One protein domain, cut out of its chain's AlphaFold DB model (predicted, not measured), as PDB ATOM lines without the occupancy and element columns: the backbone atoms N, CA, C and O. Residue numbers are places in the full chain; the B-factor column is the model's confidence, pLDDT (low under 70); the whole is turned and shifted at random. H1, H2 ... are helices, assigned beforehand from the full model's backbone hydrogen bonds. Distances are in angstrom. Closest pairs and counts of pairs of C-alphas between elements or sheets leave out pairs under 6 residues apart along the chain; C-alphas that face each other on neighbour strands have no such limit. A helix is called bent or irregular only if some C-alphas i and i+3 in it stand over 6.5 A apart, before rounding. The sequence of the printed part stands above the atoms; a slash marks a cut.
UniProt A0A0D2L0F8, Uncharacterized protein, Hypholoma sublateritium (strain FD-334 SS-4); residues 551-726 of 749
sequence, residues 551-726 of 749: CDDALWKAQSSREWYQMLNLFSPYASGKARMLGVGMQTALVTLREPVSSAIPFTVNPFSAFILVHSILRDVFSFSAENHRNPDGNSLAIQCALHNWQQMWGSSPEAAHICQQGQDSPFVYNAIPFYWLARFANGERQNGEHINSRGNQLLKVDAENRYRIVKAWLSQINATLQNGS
ATOM      1  N   CYS A 551     141.158 161.226 110.982       91.94
ATOM      2  CA  CYS A 551     141.143 162.130 109.831       91.94
ATOM      3  C   CYS A 551     142.308 163.134 109.891       91.94
ATOM      4  O   CYS A 551     142.901 163.353 110.951       91.94
ATOM      5  N   ASP A 552     142.600 163.807 108.772       85.44
ATOM      6  CA  ASP A 552     143.597 164.877 108.788       85.44
ATOM      7  C   ASP A 552     143.184 166.081 109.647       85.44
ATOM      8  O   ASP A 552     142.002 166.385 109.853       85.44
ATOM      9  N   ASP A 553     144.196 166.768 110.170       87.88
ATOM     10  CA  ASP A 553     144.007 167.828 111.154       87.88
ATOM     11  C   ASP A 553     143.348 169.084 110.582       87.88
ATOM     12  O   ASP A 553     142.811 169.890 111.339       87.88
ATOM     13  N   ALA A 554     143.354 169.256 109.262       89.94
ATOM     14  CA  ALA A 554     142.682 170.369 108.605       89.94
ATOM     15  C   ALA A 554     141.151 170.246 108.708       89.94
ATOM     16  O   ALA A 554     140.474 171.258 108.873       89.94
ATOM     17  N   LEU A 555     140.604 169.023 108.670       92.50
ATOM     18  CA  LEU A 555     139.191 168.793 108.983       92.50
ATOM     19  C   LEU A 555     138.911 168.942 110.481       92.50
ATOM     20  O   LEU A 555     137.935 169.589 110.853       92.50
ATOM     21  N   TRP A 556     139.767 168.374 111.337       93.06
ATOM     22  CA  TRP A 556     139.583 168.386 112.797       93.06
ATOM     23  C   TRP A 556     139.694 169.781 113.433       93.06
ATOM     24  O   TRP A 556     139.092 170.040 114.472       93.06
ATOM     25  N   LYS A 557     140.461 170.696 112.828       92.00
ATOM     26  CA  LYS A 557     140.664 172.067 113.330       92.00
ATOM     27  C   LYS A 557     139.623 173.073 112.811       92.00
ATOM     28  O   LYS A 557     139.669 174.231 113.230       92.00
ATOM     29  N   ALA A 558     138.693 172.667 111.942       93.69
ATOM     30  CA  ALA A 558     137.677 173.557 111.378       93.69
ATOM     31  C   ALA A 558     136.729 174.102 112.464       93.69
ATOM     32  O   ALA A 558     136.119 173.343 113.211       93.69
ATOM     33  N   GLN A 559     136.560 175.423 112.535       94.38
ATOM     34  CA  GLN A 559     135.781 176.107 113.576       94.38
ATOM     35  C   GLN A 559     134.286 176.227 113.243       94.38
ATOM     36  O   GLN A 559     133.495 176.661 114.080       94.38
ATOM     37  N   SER A 560     133.878 175.866 112.024       95.12
ATOM     38  CA  SER A 560     132.478 175.903 111.584       95.12
ATOM     39  C   SER A 560     132.165 174.823 110.548       95.12
ATOM     40  O   SER A 560     133.037 174.409 109.786       95.12
ATOM     41  N   SER A 561     130.890 174.443 110.442       93.50
ATOM     42  CA  SER A 561     130.379 173.521 109.413       93.50
ATOM     43  C   SER A 561     130.691 173.982 107.983       93.50
ATOM     44  O   SER A 561     130.996 173.168 107.111       93.50
ATOM     45  N   ARG A 562     130.675 175.301 107.742       92.06
ATOM     46  CA  ARG A 562     131.046 175.911 106.458       92.06
ATOM     47  C   ARG A 562     132.533 175.753 106.153       92.06
ATOM     48  O   ARG A 562     132.872 175.407 105.025       92.06
ATOM     49  N   GLU A 563     133.396 176.021 107.126       94.31
ATOM     50  CA  GLU A 563     134.845 175.849 106.983       94.31
ATOM     51  C   GLU A 563     135.187 174.376 106.760       94.31
ATOM     52  O   GLU A 563     135.877 174.052 105.802       94.31
ATOM     53  N   TRP A 564     134.612 173.469 107.552       94.19
ATOM     54  CA  TRP A 564     134.764 172.024 107.382       94.19
ATOM     55  C   TRP A 564     134.368 171.559 105.972       94.19
ATOM     56  O   TRP A 564     135.137 170.867 105.304       94.19
ATOM     57  N   TYR A 565     133.217 172.016 105.467       92.38
ATOM     58  CA  TYR A 565     132.790 171.725 104.098       92.38
ATOM     59  C   TYR A 565     133.733 172.322 103.040       92.38
ATOM     60  O   TYR A 565     133.998 171.686 102.020       92.38
ATOM     61  N   GLN A 566     134.285 173.518 103.264       91.69
ATOM     62  CA  GLN A 566     135.308 174.086 102.381       91.69
ATOM     63  C   GLN A 566     136.583 173.234 102.389       91.69
ATOM     64  O   GLN A 566     137.089 172.909 101.317       91.69
ATOM     65  N   MET A 567     137.051 172.800 103.562       91.81
ATOM     66  CA  MET A 567     138.225 171.937 103.691       91.81
ATOM     67  C   MET A 567     138.032 170.600 102.963       91.81
ATOM     68  O   MET A 567     138.936 170.193 102.242       91.81
ATOM     69  N   LEU A 568     136.854 169.964 103.028       91.00
ATOM     70  CA  LEU A 568     136.557 168.734 102.266       91.00
ATOM     71  C   LEU A 568     136.719 168.876 100.740       91.00
ATOM     72  O   LEU A 568     136.995 167.884 100.066       91.00
ATOM     73  N   ASN A 569     136.548 170.088 100.205       88.75
ATOM     74  CA  ASN A 569     136.680 170.393  98.779       88.75
ATOM     75  C   ASN A 569     138.089 170.872  98.381       88.75
ATOM     76  O   ASN A 569     138.375 171.003  97.191       88.75
ATOM     77  N   LEU A 570     138.974 171.140  99.346       89.69
ATOM     78  CA  LEU A 570     140.372 171.471  99.082       89.69
ATOM     79  C   LEU A 570     141.217 170.205  98.923       89.69
ATOM     80  O   LEU A 570     140.951 169.172  99.543       89.69
ATOM     81  N   PHE A 571     142.284 170.321  98.129       88.12
ATOM     82  CA  PHE A 571     143.310 169.290  98.018       88.12
ATOM     83  C   PHE A 571     143.860 168.919  99.406       88.12
ATOM     84  O   PHE A 571     144.127 169.789 100.238       88.12
ATOM     85  N   SER A 572     144.042 167.621  99.635       88.94
ATOM     86  CA  SER A 572     144.743 167.067 100.790       88.94
ATOM     87  C   SER A 572     145.697 165.985 100.298       88.94
ATOM     88  O   SER A 572     145.323 165.217  99.408       88.94
ATOM     89  N   PRO A 573     146.913 165.904 100.865       86.62
ATOM     90  CA  PRO A 573     147.881 164.872 100.515       86.62
ATOM     91  C   PRO A 573     147.446 163.475 100.979       86.62
ATOM     92  O   PRO A 573     148.080 162.506 100.580       86.62
ATOM     93  N   TYR A 574     146.399 163.372 101.812       87.88
ATOM     94  CA  TYR A 574     145.944 162.135 102.455       87.88
ATOM     95  C   TYR A 574     144.790 161.438 101.733       87.88
ATOM     96  O   TYR A 574     144.774 160.219 101.609       87.88
ATOM     97  N   ALA A 575     143.786 162.206 101.302       86.81
ATOM     98  CA  ALA A 575     142.575 161.692 100.668       86.81
ATOM     99  C   ALA A 575     141.750 162.831 100.052       86.81
ATOM    100  O   ALA A 575     141.883 163.995 100.433       86.81
ATOM    101  N   SER A 576     140.826 162.492  99.153       85.38
ATOM    102  CA  SER A 576     139.891 163.436  98.532       85.38
ATOM    103  C   SER A 576     138.444 163.219  98.997       85.38
ATOM    104  O   SER A 576     138.020 162.101  99.308       85.38
ATOM    105  N   GLY A 577     137.666 164.307  99.050       84.31
ATOM    106  CA  GLY A 577     136.220 164.282  99.290       84.31
ATOM    107  C   GLY A 577     135.801 163.444 100.503       84.31
ATOM    108  O   GLY A 577     136.252 163.674 101.623       84.31
ATOM    109  N   LYS A 578     134.921 162.454 100.287       83.75
ATOM    110  CA  LYS A 578     134.361 161.632 101.373       83.75
ATOM    111  C   LYS A 578     135.374 160.700 102.050       83.75
ATOM    112  O   LYS A 578     135.246 160.474 103.250       83.75
ATOM    113  N   ALA A 579     136.389 160.210 101.335       87.56
ATOM    114  CA  ALA A 579     137.423 159.346 101.921       87.56
ATOM    115  C   ALA A 579     138.227 160.079 103.013       87.56
ATOM    116  O   ALA A 579     138.622 159.484 104.013       87.56
ATOM    117  N   ARG A 580     138.368 161.404 102.875       90.50
ATOM    118  CA  ARG A 580     139.033 162.291 103.838       90.50
ATOM    119  C   ARG A 580     138.349 162.335 105.213       90.50
ATOM    120  O   ARG A 580     139.029 162.515 106.218       90.50
ATOM    121  N   MET A 581     137.027 162.129 105.273       91.81
ATOM    122  CA  MET A 581     136.277 162.018 106.537       91.81
ATOM    123  C   MET A 581     136.518 160.685 107.253       91.81
ATOM    124  O   MET A 581     136.494 160.643 108.480       91.81
ATOM    125  N   LEU A 582     136.715 159.609 106.488       91.88
ATOM    126  CA  LEU A 582     136.902 158.260 107.018       91.88
ATOM    127  C   LEU A 582     138.333 158.052 107.516       91.88
ATOM    128  O   LEU A 582     138.500 157.570 108.631       91.88
ATOM    129  N   GLY A 583     139.338 158.465 106.741       91.75
ATOM    130  CA  GLY A 583     140.736 158.087 106.968       91.75
ATOM    131  C   GLY A 583     141.066 156.706 106.384       91.75
ATOM    132  O   GLY A 583     140.223 156.065 105.760       91.75
ATOM    133  N   VAL A 584     142.310 156.257 106.564       92.56
ATOM    134  CA  VAL A 584     142.799 154.959 106.058       92.56
ATOM    135  C   VAL A 584     142.440 153.842 107.046       92.56
ATOM    136  O   VAL A 584     142.640 154.014 108.246       92.56
ATOM    137  N   GLY A 585     141.947 152.694 106.570       93.62
ATOM    138  CA  GLY A 585     141.650 151.526 107.415       93.62
ATOM    139  C   GLY A 585     142.887 151.023 108.164       93.62
ATOM    140  O   GLY A 585     143.907 150.738 107.534       93.62
ATOM    141  N   MET A 586     142.821 150.912 109.499       93.19
ATOM    142  CA  MET A 586     143.995 150.579 110.319       93.19
ATOM    143  C   MET A 586     144.542 149.186 109.998       93.19
ATOM    144  O   MET A 586     145.754 149.029 109.857       93.19
ATOM    145  N   GLN A 587     143.672 148.183 109.850       91.81
ATOM    146  CA  GLN A 587     144.102 146.814 109.562       91.81
ATOM    147  C   GLN A 587     144.675 146.692 108.149       91.81
ATOM    148  O   GLN A 587     145.752 146.126 107.984       91.81
ATOM    149  N   THR A 588     144.034 147.315 107.154       92.00
ATOM    150  CA  THR A 588     144.562 147.413 105.783       92.00
ATOM    151  C   THR A 588     145.962 148.027 105.772       92.00
ATOM    152  O   THR A 588     146.874 147.449 105.190       92.00
ATOM    153  N   ALA A 589     146.166 149.141 106.487       93.25
ATOM    154  CA  ALA A 589     147.478 149.770 106.604       93.25
ATOM    155  C   ALA A 589     148.515 148.848 107.272       93.25
ATOM    156  O   ALA A 589     149.626 148.717 106.769       93.25
ATOM    157  N   LEU A 590     148.162 148.177 108.374       92.12
ATOM    158  CA  LEU A 590     149.066 147.256 109.077       92.12
ATOM    159  C   LEU A 590     149.417 146.004 108.259       92.12
ATOM    160  O   LEU A 590     150.534 145.505 108.385       92.12
ATOM    161  N   VAL A 591     148.499 145.496 107.432       91.62
ATOM    162  CA  VAL A 591     148.775 144.398 106.492       91.62
ATOM    163  C   VAL A 591     149.747 144.871 105.414       91.62
ATOM    164  O   VAL A 591     150.829 144.302 105.305       91.62
ATOM    165  N   THR A 592     149.443 145.973 104.717       93.00
ATOM    166  CA  THR A 592     150.326 146.540 103.678       93.00
ATOM    167  C   THR A 592     151.723 146.869 104.209       93.00
ATOM    168  O   THR A 592     152.713 146.637 103.522       93.00
ATOM    169  N   LEU A 593     151.838 147.382 105.440       93.31
ATOM    170  CA  LEU A 593     153.143 147.649 106.047       93.31
ATOM    171  C   LEU A 593     153.956 146.362 106.259       93.31
ATOM    172  O   LEU A 593     155.160 146.386 106.030       93.31
ATOM    173  N   ARG A 594     153.334 145.247 106.662       91.94
ATOM    174  CA  ARG A 594     154.028 143.969 106.920       91.94
ATOM    175  C   ARG A 594     154.452 143.213 105.655       91.94
ATOM    176  O   ARG A 594     155.222 142.262 105.767       91.94
ATOM    177  N   GLU A 595     153.964 143.598 104.478       89.50
ATOM    178  CA  GLU A 595     154.303 142.941 103.214       89.50
ATOM    179  C   GLU A 595     155.658 143.417 102.640       89.50
ATOM    180  O   GLU A 595     156.058 144.571 102.834       89.50
ATOM    181  N   PRO A 596     156.385 142.560 101.896       86.31
ATOM    182  CA  PRO A 596     157.600 142.945 101.179       86.31
ATOM    183  C   PRO A 596     157.250 143.737  99.904       86.31
ATOM    184  O   PRO A 596     157.321 143.233  98.782       86.31
ATOM    185  N   VAL A 597     156.841 144.996 100.074       75.31
ATOM    186  CA  VAL A 597     156.432 145.871  98.967       75.31
ATOM    187  C   VAL A 597     157.658 146.319  98.157       75.31
ATOM    188  O   VAL A 597     158.557 146.971  98.678       75.31
ATOM    189  N   SER A 598     157.697 145.983  96.862       65.81
ATOM    190  CA  SER A 598     158.767 146.415  95.932       65.81
ATOM    191  C   SER A 598     158.520 147.796  95.300       65.81
ATOM    192  O   SER A 598     159.355 148.304  94.556       65.81
ATOM    193  N   SER A 599     157.355 148.392  95.561       71.31
ATOM    194  CA  SER A 599     156.897 149.691  95.055       71.31
ATOM    195  C   SER A 599     156.650 150.684  96.195       71.31
ATOM    196  O   SER A 599     156.660 150.317  97.366       71.31
ATOM    197  N   ALA A 600     156.361 151.943  95.858       77.38
ATOM    198  CA  ALA A 600     155.909 152.926  96.842       77.38
ATOM    199  C   ALA A 600     154.615 152.477  97.553       77.38
ATOM    200  O   ALA A 600     153.777 151.777  96.976       77.38
ATOM    201  N   ILE A 601     154.457 152.910  98.804       86.06
ATOM    202  CA  ILE A 601     153.311 152.577  99.658       86.06
ATOM    203  C   ILE A 601     152.054 153.278  99.114       86.06
ATOM    204  O   ILE A 601     152.107 154.474  98.826       86.06
ATOM    205  N   PRO A 602     150.914 152.574  98.973       84.62
ATOM    206  CA  PRO A 602     149.744 153.077  98.246       84.62
ATOM    207  C   PRO A 602     148.924 154.137  99.002       84.62
ATOM    208  O   PRO A 602     147.867 154.546  98.524       84.62
ATOM    209  N   PHE A 603     149.372 154.573 100.181       87.69
ATOM    210  CA  PHE A 603     148.695 155.567 101.005       87.69
ATOM    211  C   PHE A 603     149.688 156.447 101.770       87.69
ATOM    212  O   PHE A 603     150.813 156.055 102.079       87.69
ATOM    213  N   THR A 604     149.217 157.629 102.142       88.94
ATOM    214  CA  THR A 604     149.860 158.571 103.061       88.94
ATOM    215  C   THR A 604     148.973 158.713 104.298       88.94
ATOM    216  O   THR A 604     147.748 158.603 104.217       88.94
ATOM    217  N   VAL A 605     149.566 158.957 105.468       91.19
ATOM    218  CA  VAL A 605     148.809 159.140 106.718       91.19
ATOM    219  C   VAL A 605     149.314 160.349 107.495       91.19
ATOM    220  O   VAL A 605     150.492 160.699 107.418       91.19
ATOM    221  N   ASN A 606     148.417 160.984 108.253       90.75
ATOM    222  CA  ASN A 606     148.778 162.104 109.122       90.75
ATOM    223  C   ASN A 606     149.646 161.648 110.313       90.75
ATOM    224  O   ASN A 606     149.646 160.457 110.650       90.75
ATOM    225  N   PRO A 607     150.360 162.567 110.991       90.25
ATOM    226  CA  PRO A 607     151.291 162.194 112.054       90.25
ATOM    227  C   PRO A 607     150.660 161.385 113.200       90.25
ATOM    228  O   PRO A 607     151.260 160.409 113.644       90.25
ATOM    229  N   PHE A 608     149.423 161.699 113.613       91.75
ATOM    230  CA  PHE A 608     148.699 160.932 114.644       91.75
ATOM    231  C   PHE A 608     148.389 159.497 114.182       91.75
ATOM    232  O   PHE A 608     148.556 158.534 114.929       91.75
ATOM    233  N   SER A 609     148.011 159.325 112.918       93.88
ATOM    234  CA  SER A 609     147.799 158.007 112.315       93.88
ATOM    235  C   SER A 609     149.094 157.193 112.245       93.88
ATOM    236  O   SER A 609     149.104 156.017 112.605       93.88
ATOM    237  N   ALA A 610     150.214 157.814 111.865       93.75
ATOM    238  CA  ALA A 610     151.519 157.156 111.882       93.75
ATOM    239  C   ALA A 610     151.981 156.795 113.307       93.75
ATOM    240  O   ALA A 610     152.559 155.723 113.501       93.75
ATOM    241  N   PHE A 611     151.678 157.636 114.303       92.94
ATOM    242  CA  PHE A 611     151.923 157.370 115.723       92.94
ATOM    243  C   PHE A 611     151.156 156.131 116.217       92.94
ATOM    244  O   PHE A 611     151.729 155.296 116.918       92.94
ATOM    245  N   ILE A 612     149.896 155.951 115.803       94.31
ATOM    246  CA  ILE A 612     149.107 154.738 116.089       94.31
ATOM    247  C   ILE A 612     149.748 153.500 115.444       94.31
ATOM    248  O   ILE A 612     149.930 152.479 116.111       94.31
ATOM    249  N   LEU A 613     150.146 153.597 114.171       95.25
ATOM    250  CA  LEU A 613     150.752 152.479 113.439       95.25
ATOM    251  C   LEU A 613     152.080 152.023 114.064       95.25
ATOM    252  O   LEU A 613     152.258 150.823 114.283       95.25
ATOM    253  N   VAL A 614     152.982 152.942 114.437       94.88
ATOM    254  CA  VAL A 614     154.260 152.564 115.075       94.88
ATOM    255  C   VAL A 614     154.058 151.947 116.461       94.88
ATOM    256  O   VAL A 614     154.759 151.001 116.811       94.88
ATOM    257  N   HIS A 615     153.051 152.390 117.220       92.81
ATOM    258  CA  HIS A 615     152.698 151.765 118.499       92.81
ATOM    259  C   HIS A 615     152.100 150.363 118.331       92.81
ATOM    260  O   HIS A 615     152.360 149.497 119.166       92.81
ATOM    261  N   SER A 616     151.365 150.092 117.245       93.25
ATOM    262  CA  SER A 616     150.936 148.722 116.931       93.25
ATOM    263  C   SER A 616     152.118 147.819 116.569       93.25
ATOM    264  O   SER A 616     152.138 146.666 116.996       93.25
ATOM    265  N   ILE A 617     153.107 148.323 115.819       92.69
ATOM    266  CA  ILE A 617     154.330 147.567 115.495       92.69
ATOM    267  C   ILE A 617     155.144 147.308 116.774       92.69
ATOM    268  O   ILE A 617     155.540 146.173 117.028       92.69
ATOM    269  N   LEU A 618     155.320 148.321 117.633       90.31
ATOM    270  CA  LEU A 618     155.933 148.168 118.958       90.31
ATOM    271  C   LEU A 618     155.224 147.110 119.804       90.31
ATOM    272  O   LEU A 618     155.893 146.281 120.418       90.31
ATOM    273  N   ARG A 619     153.886 147.107 119.829       89.31
ATOM    274  CA  ARG A 619     153.127 146.075 120.540       89.31
ATOM    275  C   ARG A 619     153.533 144.684 120.054       89.31
ATOM    276  O   ARG A 619     153.890 143.870 120.892       89.31
ATOM    277  N   ASP A 620     153.572 144.432 118.744       86.56
ATOM    278  CA  ASP A 620     153.976 143.124 118.199       86.56
ATOM    279  C   ASP A 620     155.444 142.748 118.506       86.56
ATOM    280  O   ASP A 620     155.749 141.562 118.661       86.56
ATOM    281  N   VAL A 621     156.348 143.728 118.641       86.19
ATOM    282  CA  VAL A 621     157.737 143.504 119.097       86.19
ATOM    283  C   VAL A 621     157.774 143.048 120.563       86.19
ATOM    284  O   VAL A 621     158.494 142.103 120.888       86.19
ATOM    285  N   PHE A 622     156.985 143.684 121.440       82.12
ATOM    286  CA  PHE A 622     156.992 143.461 122.895       82.12
ATOM    287  C   PHE A 622     155.992 142.398 123.402       82.12
ATOM    288  O   PHE A 622     156.135 141.927 124.533       82.12
ATOM    289  N   SER A 623     154.997 141.995 122.602       74.75
ATOM    290  CA  SER A 623     153.921 141.055 122.974       74.75
ATOM    291  C   SER A 623     154.134 139.626 122.446       74.75
ATOM    292  O   SER A 623     153.170 138.921 122.131       74.75
ATOM    293  N   PHE A 624     155.385 139.190 122.279       62.19
ATOM    294  CA  PHE A 624     155.698 137.872 121.721       62.19
ATOM    295  C   PHE A 624     155.276 136.732 122.672       62.19
ATOM    296  O   PHE A 624     155.968 136.421 123.639       62.19
ATOM    297  N   SER A 625     154.129 136.104 122.380       51.75
ATOM    298  CA  SER A 625     153.654 134.874 123.039       51.75
ATOM    299  C   SER A 625     154.544 133.675 122.687       51.75
ATOM    300  O   SER A 625     155.001 133.559 121.547       51.75
ATOM    301  N   ALA A 626     154.700 132.743 123.634       43.06
ATOM    302  CA  ALA A 626     155.358 131.447 123.432       43.06
ATOM    303  C   ALA A 626     154.700 130.594 122.323       43.06
ATOM    304  O   ALA A 626     155.324 129.694 121.768       43.06
ATOM    305  N   GLU A 627     153.460 130.896 121.936       42.06
ATOM    306  CA  GLU A 627     152.771 130.238 120.817       42.06
ATOM    307  C   GLU A 627     153.420 130.530 119.450       42.06
ATOM    308  O   GLU A 627     153.292 129.733 118.517       42.06
ATOM    309  N   ASN A 628     154.174 131.630 119.324       50.56
ATOM    310  CA  ASN A 628     154.842 132.012 118.075       50.56
ATOM    311  C   ASN A 628     156.096 131.172 117.753       50.56
ATOM    312  O   ASN A 628     156.673 131.340 116.678       50.56
ATOM    313  N   HIS A 629     156.502 130.230 118.617       51.25
ATOM    314  CA  HIS A 629     157.623 129.313 118.354       51.25
ATOM    315  C   HIS A 629     157.443 128.426 117.102       51.25
ATOM    316  O   HIS A 629     158.395 127.778 116.681       51.25
ATOM    317  N   ARG A 630     156.254 128.397 116.478       52.59
ATOM    318  CA  ARG A 630     156.009 127.655 115.227       52.59
ATOM    319  C   ARG A 630     156.546 128.336 113.958       52.59
ATOM    320  O   ARG A 630     156.709 127.642 112.962       52.59
ATOM    321  N   ASN A 631     156.779 129.653 113.962       55.25
ATOM    322  CA  ASN A 631     157.389 130.378 112.835       55.25
ATOM    323  C   ASN A 631     158.004 131.718 113.310       55.25
ATOM    324  O   ASN A 631     157.382 132.775 113.134       55.25
ATOM    325  N   PRO A 632     159.187 131.696 113.953       59.56
ATOM    326  CA  PRO A 632     159.856 132.917 114.404       59.56
ATOM    327  C   PRO A 632     160.277 133.807 113.223       59.56
ATOM    328  O   PRO A 632     160.023 135.015 113.252       59.56
ATOM    329  N   ASP A 633     160.827 133.211 112.162       56.59
ATOM    330  CA  ASP A 633     161.438 133.915 111.029       56.59
ATOM    331  C   ASP A 633     160.425 134.740 110.227       56.59
ATOM    332  O   ASP A 633     160.655 135.918 109.950       56.59
ATOM    333  N   GLY A 634     159.255 134.169 109.915       61.16
ATOM    334  CA  GLY A 634     158.213 134.864 109.152       61.16
ATOM    335  C   GLY A 634     157.639 136.082 109.884       61.16
ATOM    336  O   GLY A 634     157.365 137.109 109.266       61.16
ATOM    337  N   ASN A 635     157.503 136.006 111.212       72.19
ATOM    338  CA  ASN A 635     157.047 137.134 112.029       72.19
ATOM    339  C   ASN A 635     158.158 138.193 112.201       72.19
ATOM    340  O   ASN A 635     157.883 139.390 112.216       72.19
ATOM    341  N   SER A 636     159.417 137.754 112.284       78.69
ATOM    342  CA  SER A 636     160.608 138.614 112.322       78.69
ATOM    343  C   SER A 636     160.740 139.451 111.039       78.69
ATOM    344  O   SER A 636     160.864 140.676 111.104       78.69
ATOM    345  N   LEU A 637     160.596 138.811 109.870       84.94
ATOM    346  CA  LEU A 637     160.591 139.474 108.564       84.94
ATOM    347  C   LEU A 637     159.413 140.449 108.416       84.94
ATOM    348  O   LEU A 637     159.611 141.588 108.004       84.94
ATOM    349  N   ALA A 638     158.200 140.051 108.817       88.31
ATOM    350  CA  ALA A 638     157.021 140.920 108.760       88.31
ATOM    351  C   ALA A 638     157.181 142.204 109.602       88.31
ATOM    352  O   ALA A 638     156.734 143.276 109.189       88.31
ATOM    353  N   ILE A 639     157.844 142.125 110.764       89.81
ATOM    354  CA  ILE A 639     158.175 143.298 111.590       89.81
ATOM    355  C   ILE A 639     159.242 144.172 110.908       89.81
ATOM    356  O   ILE A 639     159.110 145.396 110.907       89.81
ATOM    357  N   GLN A 640     160.270 143.575 110.292       90.00
ATOM    358  CA  GLN A 640     161.278 144.322 109.526       90.00
ATOM    359  C   GLN A 640     160.657 145.069 108.335       90.00
ATOM    360  O   GLN A 640     160.906 146.268 108.182       90.00
ATOM    361  N   CYS A 641     159.798 144.407 107.549       92.12
ATOM    362  CA  CYS A 641     159.011 145.038 106.486       92.12
ATOM    363  C   CYS A 641     158.160 146.187 107.042       92.12
ATOM    364  O   CYS A 641     158.247 147.302 106.533       92.12
ATOM    365  N   ALA A 642     157.438 145.965 108.147       93.75
ATOM    366  CA  ALA A 642     156.603 146.995 108.764       93.75
ATOM    367  C   ALA A 642     157.391 148.237 109.193       93.75
ATOM    368  O   ALA A 642     156.931 149.353 108.956       93.75
ATOM    369  N   LEU A 643     158.581 148.073 109.775       93.69
ATOM    370  CA  LEU A 643     159.437 149.195 110.169       93.69
ATOM    371  C   LEU A 643     160.024 149.934 108.961       93.69
ATOM    372  O   LEU A 643     159.992 151.164 108.926       93.69
ATOM    373  N   HIS A 644     160.532 149.206 107.966       92.44
ATOM    374  CA  HIS A 644     161.057 149.792 106.732       92.44
ATOM    375  C   HIS A 644     159.978 150.589 105.985       92.44
ATOM    376  O   HIS A 644     160.171 151.757 105.646       92.44
ATOM    377  N   ASN A 645     158.806 149.986 105.801       94.12
ATOM    378  CA  ASN A 645     157.696 150.605 105.095       94.12
ATOM    379  C   ASN A 645     157.139 151.794 105.900       94.12
ATOM    380  O   ASN A 645     156.910 152.866 105.342       94.12
ATOM    381  N   TRP A 646     157.025 151.686 107.230       94.62
ATOM    382  CA  TRP A 646     156.617 152.819 108.066       94.62
ATOM    383  C   TRP A 646     157.578 154.011 107.921       94.62
ATOM    384  O   TRP A 646     157.124 155.151 107.828       94.62
ATOM    385  N   GLN A 647     158.890 153.764 107.824       91.81
ATOM    386  CA  GLN A 647     159.886 154.814 107.593       91.81
ATOM    387  C   GLN A 647     159.694 155.504 106.231       91.81
ATOM    388  O   GLN A 647     159.734 156.733 106.171       91.81
ATOM    389  N   GLN A 648     159.453 154.750 105.151       89.56
ATOM    390  CA  GLN A 648     159.184 155.328 103.825       89.56
ATOM    391  C   GLN A 648     157.888 156.156 103.803       89.56
ATOM    392  O   GLN A 648     157.858 157.263 103.260       89.56
ATOM    393  N   MET A 649     156.830 155.642 104.438       91.00
ATOM    394  CA  MET A 649     155.549 156.331 104.606       91.00
ATOM    395  C   MET A 649     155.723 157.646 105.381       91.00
ATOM    396  O   MET A 649     155.227 158.683 104.943       91.00
ATOM    397  N   TRP A 650     156.452 157.624 106.503       89.06
ATOM    398  CA  TRP A 650     156.723 158.820 107.303       89.06
ATOM    399  C   TRP A 650     157.574 159.841 106.539       89.06
ATOM    400  O   TRP A 650     157.229 161.018 106.509       89.06
ATOM    401  N   GLY A 651     158.643 159.402 105.864       83.06
ATOM    402  CA  GLY A 651     159.498 160.279 105.051       83.06
ATOM    403  C   GLY A 651     158.771 160.948 103.876       83.06
ATOM    404  O   GLY A 651     159.209 161.993 103.404       83.06
ATOM    405  N   SER A 652     157.642 160.379 103.443       79.62
ATOM    406  CA  SER A 652     156.766 160.936 102.402       79.62
ATOM    407  C   SER A 652     155.666 161.862 102.950       79.62
ATOM    408  O   SER A 652     154.897 162.429 102.173       79.62
ATOM    409  N   SER A 653     155.552 162.015 104.276       80.69
ATOM    410  CA  SER A 653     154.546 162.871 104.915       80.69
ATOM    411  C   SER A 653     154.935 164.358 104.802       80.69
ATOM    412  O   SER A 653     156.061 164.712 105.162       80.69
ATOM    413  N   PRO A 654     154.033 165.258 104.357       77.00
ATOM    414  CA  PRO A 654     154.347 166.685 104.218       77.00
ATOM    415  C   PRO A 654     154.758 167.347 105.544       77.00
ATOM    416  O   PRO A 654     155.580 168.264 105.570       77.00
ATOM    417  N   GLU A 655     154.200 166.874 106.655       72.94
ATOM    418  CA  GLU A 655     154.424 167.395 107.998       72.94
ATOM    419  C   GLU A 655     155.727 166.880 108.626       72.94
ATOM    420  O   GLU A 655     156.255 167.539 109.523       72.94
ATOM    421  N   ALA A 656     156.298 165.766 108.146       66.44
ATOM    422  CA  ALA A 656     157.530 165.195 108.702       66.44
ATOM    423  C   ALA A 656     158.701 166.193 108.665       66.44
ATOM    424  O   ALA A 656     159.423 166.339 109.652       66.44
ATOM    425  N   ALA A 657     158.836 166.950 107.571       61.56
ATOM    426  CA  ALA A 657     159.861 167.985 107.432       61.56
ATOM    427  C   ALA A 657     159.672 169.167 108.405       61.56
ATOM    428  O   ALA A 657     160.653 169.768 108.839       61.56
ATOM    429  N   HIS A 658     158.426 169.498 108.766       61.53
ATOM    430  CA  HIS A 658     158.121 170.583 109.702       61.53
ATOM    431  C   HIS A 658     158.262 170.161 111.169       61.53
ATOM    432  O   HIS A 658     158.765 170.945 111.972       61.53
ATOM    433  N   ILE A 659     157.886 168.924 111.516       63.22
ATOM    434  CA  ILE A 659     158.031 168.381 112.878       63.22
ATOM    435  C   ILE A 659     159.513 168.366 113.288       63.22
ATOM    436  O   ILE A 659     159.855 168.856 114.363       63.22
ATOM    437  N   CYS A 660     160.411 167.932 112.396       53.47
ATOM    438  CA  CYS A 660     161.860 167.951 112.637       53.47
ATOM    439  C   CYS A 660     162.458 169.358 112.849       53.47
ATOM    440  O   CYS A 660     163.559 169.463 113.379       53.47
ATOM    441  N   GLN A 661     161.767 170.433 112.451       51.78
ATOM    442  CA  GLN A 661     162.241 171.816 112.618       51.78
ATOM    443  C   GLN A 661     161.678 172.516 113.862       51.78
ATOM    444  O   GLN A 661     162.241 173.523 114.285       51.78
ATOM    445  N   GLN A 662     160.564 172.033 114.425       52.38
ATOM    446  CA  GLN A 662     159.870 172.709 115.531       52.38
ATOM    447  C   GLN A 662     160.255 172.198 116.925       52.38
ATOM    448  O   GLN A 662     160.051 172.933 117.886       52.38
ATOM    449  N   GLY A 663     160.866 171.011 117.031       50.56
ATOM    450  CA  GLY A 663     161.645 170.542 118.190       50.56
ATOM    451  C   GLY A 663     160.870 170.265 119.486       50.56
ATOM    452  O   GLY A 663     160.905 169.142 119.976       50.56
ATOM    453  N   GLN A 664     160.200 171.284 120.032       48.59
ATOM    454  CA  GLN A 664     159.468 171.267 121.305       48.59
ATOM    455  C   GLN A 664     158.011 171.772 121.197       48.59
ATOM    456  O   GLN A 664     157.210 171.531 122.094       48.59
ATOM    457  N   ASP A 665     157.625 172.435 120.099       54.69
ATOM    458  CA  ASP A 665     156.265 172.993 119.927       54.69
ATOM    459  C   ASP A 665     155.260 172.012 119.260       54.69
ATOM    460  O   ASP A 665     154.122 172.387 118.961       54.69
ATOM    461  N   SER A 666     155.647 170.756 118.987       67.06
ATOM    462  CA  SER A 666     154.786 169.772 118.309       67.06
ATOM    463  C   SER A 666     153.891 168.969 119.272       67.06
ATOM    464  O   SER A 666     154.370 168.496 120.303       67.06
ATOM    465  N   PRO A 667     152.609 168.724 118.918       77.75
ATOM    466  CA  PRO A 667     151.734 167.796 119.632       77.75
ATOM    467  C   PRO A 667     152.375 166.430 119.910       77.75
ATOM    468  O   PRO A 667     152.957 165.822 119.017       77.75
ATOM    469  N   PHE A 668     152.169 165.889 121.112       80.75
ATOM    470  CA  PHE A 668     152.666 164.581 121.551       80.75
ATOM    471  C   PHE A 668     152.352 163.464 120.548       80.75
ATOM    472  O   PHE A 668     153.225 162.667 120.208       80.75
ATOM    473  N   VAL A 669     151.128 163.449 120.008       82.00
ATOM    474  CA  VAL A 669     150.693 162.478 118.989       82.00
ATOM    475  C   VAL A 669     151.406 162.608 117.636       82.00
ATOM    476  O   VAL A 669     151.190 161.778 116.761       82.00
ATOM    477  N   TYR A 670     152.246 163.624 117.427       83.56
ATOM    478  CA  TYR A 670     153.108 163.757 116.247       83.56
ATOM    479  C   TYR A 670     154.532 163.232 116.505       83.56
ATOM    480  O   TYR A 670     155.289 163.020 115.559       83.56
ATOM    481  N   ASN A 671     154.912 162.972 117.760       83.81
ATOM    482  CA  ASN A 671     156.278 162.609 118.144       83.81
ATOM    483  C   ASN A 671     156.527 161.098 117.954       83.81
ATOM    484  O   ASN A 671     156.857 160.381 118.894       83.81
ATOM    485  N   ALA A 672     156.335 160.593 116.729       88.06
ATOM    486  CA  ALA A 672     156.395 159.163 116.408       88.06
ATOM    487  C   ALA A 672     157.825 158.614 116.196       88.06
ATOM    488  O   ALA A 672     158.065 157.423 116.403       88.06
ATOM    489  N   ILE A 673     158.789 159.465 115.821       88.56
ATOM    490  CA  ILE A 673     160.177 159.062 115.514       88.56
ATOM    491  C   ILE A 673     160.896 158.340 116.676       88.56
ATOM    492  O   ILE A 673     161.503 157.298 116.413       88.56
ATOM    493  N   PRO A 674     160.822 158.789 117.948       89.19
ATOM    494  CA  PRO A 674     161.438 158.060 119.063       89.19
ATOM    495  C   PRO A 674     160.909 156.629 119.217       89.19
ATOM    496  O   PRO A 674     161.665 155.707 119.523       89.19
ATOM    497  N   PHE A 675     159.618 156.425 118.945       90.44
ATOM    498  CA  PHE A 675     158.955 155.124 119.023       90.44
ATOM    499  C   PHE A 675     159.335 154.202 117.859       90.44
ATOM    500  O   PHE A 675     159.482 152.998 118.063       90.44
ATOM    501  N   TYR A 676     159.587 154.751 116.666       92.69
ATOM    502  CA  TYR A 676     160.179 154.001 115.552       92.69
ATOM    503  C   TYR A 676     161.583 153.484 115.902       92.69
ATOM    504  O   TYR A 676     161.870 152.298 115.721       92.69
ATOM    505  N   TRP A 677     162.442 154.341 116.464       90.31
ATOM    506  CA  TRP A 677     163.787 153.936 116.883       90.31
ATOM    507  C   TRP A 677     163.757 152.913 118.019       90.31
ATOM    508  O   TRP A 677     164.496 151.931 117.963       90.31
ATOM    509  N   LEU A 678     162.852 153.080 118.990       89.12
ATOM    510  CA  LEU A 678     162.611 152.092 120.041       89.12
ATOM    511  C   LEU A 678     162.222 150.727 119.451       89.12
ATOM    512  O   LEU A 678     162.739 149.703 119.893       89.12
ATOM    513  N   ALA A 679     161.348 150.703 118.441       89.69
ATOM    514  CA  ALA A 679     160.895 149.469 117.801       89.69
ATOM    515  C   ALA A 679     162.024 148.768 117.041       89.69
ATOM    516  O   ALA A 679     162.219 147.561 117.189       89.69
ATOM    517  N   ARG A 680     162.798 149.537 116.267       88.75
ATOM    518  CA  ARG A 680     163.959 149.042 115.519       88.75
ATOM    519  C   ARG A 680     165.033 148.482 116.450       88.75
ATOM    520  O   ARG A 680     165.555 147.402 116.180       88.75
ATOM    521  N   PHE A 681     165.322 149.172 117.553       85.81
ATOM    522  CA  PHE A 681     166.291 148.715 118.544       85.81
ATOM    523  C   PHE A 681     165.817 147.457 119.285       85.81
ATOM    524  O   PHE A 681     166.524 146.453 119.299       85.81
ATOM    525  N   ALA A 682     164.592 147.462 119.821       84.88
ATOM    526  CA  ALA A 682     164.031 146.314 120.535       84.88
ATOM    527  C   ALA A 682     163.907 145.061 119.643       84.88
ATOM    528  O   ALA A 682     164.113 143.944 120.119       84.88
ATOM    529  N   ASN A 683     163.628 145.230 118.345       83.81
ATOM    530  CA  ASN A 683     163.641 144.124 117.388       83.81
ATOM    531  C   ASN A 683     165.066 143.596 117.116       83.81
ATOM    532  O   ASN A 683     165.250 142.386 117.011       83.81
ATOM    533  N   GLY A 684     166.074 144.474 117.045       80.44
ATOM    534  CA  GLY A 684     167.481 144.077 116.898       80.44
ATOM    535  C   GLY A 684     168.009 143.294 118.105       80.44
ATOM    536  O   GLY A 684     168.563 142.209 117.940       80.44
ATOM    537  N   GLU A 685     167.754 143.780 119.324       74.56
ATOM    538  CA  GLU A 685     168.102 143.076 120.571       74.56
ATOM    539  C   GLU A 685     167.449 141.691 120.663       74.56
ATOM    540  O   GLU A 685     168.066 140.731 121.131       74.56
ATOM    541  N   ARG A 686     166.210 141.559 120.170       71.62
ATOM    542  CA  ARG A 686     165.506 140.275 120.103       71.62
ATOM    543  C   ARG A 686     166.181 139.295 119.137       71.62
ATOM    544  O   ARG A 686     166.400 138.154 119.526       71.62
ATOM    545  N   GLN A 687     166.550 139.735 117.931       68.69
ATOM    546  CA  GLN A 687     167.229 138.893 116.933       68.69
ATOM    547  C   GLN A 687     168.628 138.459 117.412       68.69
ATOM    548  O   GLN A 687     168.971 137.278 117.364       68.69
ATOM    549  N   ASN A 688     169.409 139.381 117.981       61.41
ATOM    550  CA  ASN A 688     170.722 139.070 118.562       61.41
ATOM    551  C   ASN A 688     170.614 138.130 119.784       61.41
ATOM    552  O   ASN A 688     171.490 137.294 120.022       61.41
ATOM    553  N   GLY A 689     169.516 138.236 120.540       53.22
ATOM    554  CA  GLY A 689     169.199 137.426 121.717       53.22
ATOM    555  C   GLY A 689     168.810 135.970 121.466       53.22
ATOM    556  O   GLY A 689     168.768 135.193 122.424       53.22
ATOM    557  N   GLU A 690     168.512 135.599 120.220       50.09
ATOM    558  CA  GLU A 690     168.243 134.213 119.812       50.09
ATOM    559  C   GLU A 690     169.534 133.493 119.368       50.09
ATOM    560  O   GLU A 690     169.642 132.279 119.530       50.09
ATOM    561  N   HIS A 691     170.554 134.233 118.909       45.09
ATOM    562  CA  HIS A 691     171.846 133.678 118.479       45.09
ATOM    563  C   HIS A 691     172.899 133.541 119.592       45.09
ATOM    564  O   HIS A 691     173.819 132.732 119.464       45.09
ATOM    565  N   ILE A 692     172.791 134.310 120.680       41.22
ATOM    566  CA  ILE A 692     173.722 134.248 121.815       41.22
ATOM    567  C   ILE A 692     172.951 133.829 123.063       41.22
ATOM    568  O   ILE A 692     171.982 134.471 123.457       41.22
ATOM    569  N   ASN A 693     173.429 132.783 123.743       43.84
ATOM    570  CA  ASN A 693     172.760 132.161 124.894       43.84
ATOM    571  C   ASN A 693     172.829 133.006 126.195       43.84
ATOM    572  O   ASN A 693     172.875 132.473 127.303       43.84
ATOM    573  N   SER A 694     172.886 134.339 126.077       47.66
ATOM    574  CA  SER A 694     172.840 135.284 127.194       47.66
ATOM    575  C   SER A 694     172.271 136.652 126.776       47.66
ATOM    576  O   SER A 694     172.535 137.148 125.685       47.66
ATOM    577  N   ARG A 695     171.532 137.279 127.703       45.97
ATOM    578  CA  ARG A 695     170.989 138.659 127.690       45.97
ATOM    579  C   ARG A 695     169.745 138.975 126.851       45.97
ATOM    580  O   ARG A 695     168.760 139.364 127.467       45.97
ATOM    581  N   GLY A 696     169.699 138.802 125.528       41.25
ATOM    582  CA  GLY A 696     168.535 139.300 124.753       41.25
ATOM    583  C   GLY A 696     167.185 138.654 125.140       41.25
ATOM    584  O   GLY A 696     166.140 139.302 125.151       41.25
ATOM    585  N   ASN A 697     167.221 137.409 125.626       46.00
ATOM    586  CA  ASN A 697     166.069 136.688 126.190       46.00
ATOM    587  C   ASN A 697     165.548 137.243 127.545       46.00
ATOM    588  O   ASN A 697     164.554 136.738 128.072       46.00
ATOM    589  N   GLN A 698     166.206 138.242 128.151       52.69
ATOM    590  CA  GLN A 698     165.800 138.812 129.442       52.69
ATOM    591  C   GLN A 698     164.694 139.866 129.299       52.69
ATOM    592  O   GLN A 698     163.785 139.873 130.123       52.69
ATOM    593  N   LEU A 699     164.685 140.697 128.249       54.03
ATOM    594  CA  LEU A 699     163.745 141.831 128.140       54.03
ATOM    595  C   LEU A 699     162.263 141.416 128.241       54.03
ATOM    596  O   LEU A 699     161.444 142.097 128.863       54.03
ATOM    597  N   LEU A 700     161.933 140.257 127.663       54.09
ATOM    598  CA  LEU A 700     160.586 139.682 127.670       54.09
ATOM    599  C   LEU A 700     160.226 138.962 128.986       54.09
ATOM    600  O   LEU A 700     159.043 138.779 129.258       54.09
ATOM    601  N   LYS A 701     161.216 138.595 129.811       56.53
ATOM    602  CA  LYS A 701     161.058 137.844 131.079       56.53
ATOM    603  C   LYS A 701     161.259 138.694 132.340       56.53
ATOM    604  O   LYS A 701     161.023 138.218 133.444       56.53
ATOM    605  N   VAL A 702     161.713 139.932 132.176       64.19
ATOM    606  CA  VAL A 702     161.902 140.917 133.243       64.19
ATOM    607  C   VAL A 702     160.547 141.435 133.754       64.19
ATOM    608  O   VAL A 702     159.595 141.594 132.985       64.19
ATOM    609  N   ASP A 703     160.465 141.691 135.064       71.12
ATOM    610  CA  ASP A 703     159.267 142.222 135.720       71.12
ATOM    611  C   ASP A 703     158.849 143.611 135.189       71.12
ATOM    612  O   ASP A 703     159.612 144.323 134.532       71.12
ATOM    613  N   ALA A 704     157.610 144.009 135.480       73.50
ATOM    614  CA  ALA A 704     157.020 145.243 134.962       73.50
ATOM    615  C   ALA A 704     157.735 146.533 135.422       73.50
ATOM    616  O   ALA A 704     157.647 147.552 134.740       73.50
ATOM    617  N   GLU A 705     158.433 146.521 136.564       76.50
ATOM    618  CA  GLU A 705     159.183 147.683 137.062       76.50
ATOM    619  C   GLU A 705     160.486 147.852 136.285       76.50
ATOM    620  O   GLU A 705     160.792 148.930 135.773       76.50
ATOM    621  N   ASN A 706     161.239 146.767 136.158       77.19
ATOM    622  CA  ASN A 706     162.503 146.760 135.450       77.19
ATOM    623  C   ASN A 706     162.300 146.932 133.932       77.19
ATOM    624  O   ASN A 706     163.063 147.677 133.316       77.19
ATOM    625  N   ARG A 707     161.228 146.381 133.329       79.50
ATOM    626  CA  ARG A 707     160.871 146.671 131.924       79.50
ATOM    627  C   ARG A 707     160.574 148.158 131.727       79.50
ATOM    628  O   ARG A 707     161.147 148.766 130.823       79.50
ATOM    629  N   TYR A 708     159.752 148.758 132.593       81.19
ATOM    630  CA  TYR A 708     159.447 150.190 132.539       81.19
ATOM    631  C   TYR A 708     160.723 151.048 132.583       81.19
ATOM    632  O   TYR A 708     160.903 151.928 131.737       81.19
ATOM    633  N   ARG A 709     161.644 150.756 133.516       81.50
ATOM    634  CA  ARG A 709     162.933 151.462 133.642       81.50
ATOM    635  C   ARG A 709     163.795 151.343 132.386       81.50
ATOM    636  O   ARG A 709     164.300 152.360 131.916       81.50
ATOM    637  N   ILE A 710     163.942 150.137 131.831       82.94
ATOM    638  CA  ILE A 710     164.773 149.895 130.640       82.94
ATOM    639  C   ILE A 710     164.212 150.645 129.425       82.94
ATOM    640  O   ILE A 710     164.934 151.412 128.793       82.94
ATOM    641  N   VAL A 711     162.911 150.508 129.141       83.56
ATOM    642  CA  VAL A 711     162.276 151.187 127.998       83.56
ATOM    643  C   VAL A 711     162.351 152.714 128.141       83.56
ATOM    644  O   VAL A 711     162.614 153.414 127.161       83.56
ATOM    645  N   LYS A 712     162.188 153.258 129.358       82.25
ATOM    646  CA  LYS A 712     162.369 154.699 129.607       82.25
ATOM    647  C   LYS A 712     163.819 155.159 129.455       82.25
ATOM    648  O   LYS A 712     164.018 156.262 128.944       82.25
ATOM    649  N   ALA A 713     164.807 154.355 129.851       81.69
ATOM    650  CA  ALA A 713     166.221 154.670 129.643       81.69
ATOM    651  C   ALA A 713     166.560 154.738 128.144       81.69
ATOM    652  O   ALA A 713     167.135 155.730 127.697       81.69
ATOM    653  N   TRP A 714     166.104 153.755 127.358       85.44
ATOM    654  CA  TRP A 714     166.280 153.743 125.903       85.44
ATOM    655  C   TRP A 714     165.618 154.945 125.227       85.44
ATOM    656  O   TRP A 714     166.262 155.622 124.435       85.44
ATOM    657  N   LEU A 715     164.365 155.271 125.571       84.38
ATOM    658  CA  LEU A 715     163.686 156.457 125.027       84.38
ATOM    659  C   LEU A 715     164.403 157.767 125.383       84.38
ATOM    660  O   LEU A 715     164.474 158.661 124.545       84.38
ATOM    661  N   SER A 716     164.963 157.875 126.592       81.56
ATOM    662  CA  SER A 716     165.767 159.034 127.000       81.56
ATOM    663  C   SER A 716     167.026 159.179 126.137       81.56
ATOM    664  O   SER A 716     167.298 160.250 125.595       81.56
ATOM    665  N   GLN A 717     167.756 158.078 125.931       81.31
ATOM    666  CA  GLN A 717     168.950 158.047 125.084       81.31
ATOM    667  C   GLN A 717     168.620 158.338 123.608       81.31
ATOM    668  O   GLN A 717     169.312 159.135 122.979       81.31
ATOM    669  N   ILE A 718     167.532 157.769 123.074       84.12
ATOM    670  CA  ILE A 718     167.031 158.048 121.719       84.12
ATOM    671  C   ILE A 718     166.717 159.543 121.562       84.12
ATOM    672  O   ILE A 718     167.234 160.176 120.641       84.12
ATOM    673  N   ASN A 719     165.945 160.140 122.475       81.56
ATOM    674  CA  ASN A 719     165.616 161.567 122.419       81.56
ATOM    675  C   ASN A 719     166.874 162.448 122.461       81.56
ATOM    676  O   ASN A 719     167.012 163.341 121.627       81.56
ATOM    677  N   ALA A 720     167.832 162.145 123.345       79.00
ATOM    678  CA  ALA A 720     169.101 162.865 123.413       79.00
ATOM    679  C   ALA A 720     169.904 162.773 122.097       79.00
ATOM    680  O   ALA A 720     170.472 163.767 121.651       79.00
ATOM    681  N   THR A 721     169.933 161.610 121.429       80.06
ATOM    682  CA  THR A 721     170.601 161.485 120.115       80.06
ATOM    683  C   THR A 721     169.893 162.266 119.007       80.06
ATOM    684  O   THR A 721     170.562 162.913 118.204       80.06
ATOM    685  N   LEU A 722     168.555 162.278 118.997       77.12
ATOM    686  CA  LEU A 722     167.761 163.027 118.017       77.12
ATOM    687  C   LEU A 722     167.928 164.547 118.187       77.12
ATOM    688  O   LEU A 722     168.048 165.262 117.196       77.12
ATOM    689  N   GLN A 723     167.997 165.038 119.429       71.75
ATOM    690  CA  GLN A 723     168.238 166.455 119.736       71.75
ATOM    691  C   GLN A 723     169.649 166.920 119.355       71.75
ATOM    692  O   GLN A 723     169.828 168.060 118.931       71.75
ATOM    693  N   ASN A 724     170.648 166.039 119.459       69.62
ATOM    694  CA  ASN A 724     172.037 166.349 119.111       69.62
ATOM    695  C   ASN A 724     172.325 166.324 117.595       69.62
ATOM    696  O   ASN A 724     173.461 166.574 117.192       69.62
ATOM    697  N   GLY A 725     171.326 166.037 116.750       57.12
ATOM    698  CA  GLY A 725     171.432 166.158 115.290       57.12
ATOM    699  C   GLY A 725     172.389 165.167 114.619       57.12
ATOM    700  O   GLY A 725     172.819 165.405 113.493       57.12
ATOM    701  N   SER A 726     172.756 164.072 115.288       42.34
ATOM    702  CA  SER A 726     173.620 163.050 114.702       42.34
ATOM    703  C   SER A 726     172.820 162.103 113.804       42.34
ATOM    704  O   SER A 726     172.020 161.325 114.318       42.34
TER     705      SER A 726
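What this domain is: This is residues 551 to 726 of the 749 residues of an uncharacterized protein of Hypholoma sublateritium (strain FD-334 SS-4) (UniProt A0A0D2L0F8). A bundle of three helices, H5, H7 and H9, forms the core, with H4 crossing H7 and H10 crossing H9 at a steep slant; the short helices H1, H2 and H3 make a small head at one end of the long axis. H8 lies near one end of H5 and H7, and at the other end of the bundle H6 sticks out with residues 626 to 631. The printed part has 176 residues with ten named helices, H1 to H10 in chain order, and no named strand: the class is all helix. It is only just compact, close to loose, with a radius of gyration of the C-alphas of 18.5 A, and elongated, spanning 62 by 36 by 28 A.

Where its parts are: Find C-alpha 553 at (144.007, 167.828, 111.154), where H1 begins and runs to residue 556. Next come H2, residues 561 to 569, H3, residues 579 to 582, and H4, residues 586 to 594. H5 takes residues 607 to 622, 22.4 A long, and H6 residues 626 to 630; H6 is irregular, but only just, with C-alphas 627 and 630 7.0 A apart. Look at C-alpha 632, (159.856, 132.917, 114.404), for the start of H7, which runs 28.9 A to residue 651. H8 is residues 656 to 662, and H9, residues 673 to 691, measures 28.1 A. H10, residues 704 to 723, measures 28.4 A and ends at (168.238, 166.455, 119.736).

How they stand to each other: Begin at the head, where H1 touches H2 at the C-alphas of Leu 555 and Trp 564, their closest, 5.7 A apart. H3 touches no helix but is near H2. H4 touches residues 638 to 646 of H7, closest at the C-alphas of Arg 594 and Ala 642, 4.4 A, about perpendicular at 72 degrees, only just past steep. H5, H7 and H9 form an up-and-down bundle, each running against the one before it. H5 touches H7 at a shallow tilt of 18 degrees, opposite ways, closest at the C-alphas of Ile 617 and Ile 639, 6.9 A. Residues 675 to 683 of H9 touch H5, closest at the C-alphas of Leu 618 and Ala 679, 5.3 A. H7 and H9 only just touch, with 3 pairs of C-alphas within 8 A, the closest Leu 643 and Arg 680, 7.0 A. H8 is close to H7 but not clearly touching, closest at the C-alphas of Trp 650 and Ala 656, 6.6 A. H10 touches H9 at a steep tilt of 58 degrees, closest at the C-alphas of Pro 674 and Ile 718, 6.2 A. In H4, H5, H7 and H10 every O i to N i+4 pair is within hydrogen-bond range; H2 has 4 of 5, H8 2 of 3, H9 14 of 15, H6 0 of 1 beside 1 of 2 O i to N i+3 pairs, and H1 and H3 are too short for such a pair.

The domain as a whole: The two C-alphas farthest apart are those of Arg 562 and Asn 693, 63.2 A. The printed part has no cut; the links H4 to H5 and H9 to H10 are long. Mean pLDDT of the printed part is 79.2, and 42 residues are under 70, among them 624 to 634, 656 to 666 and 687 to 702.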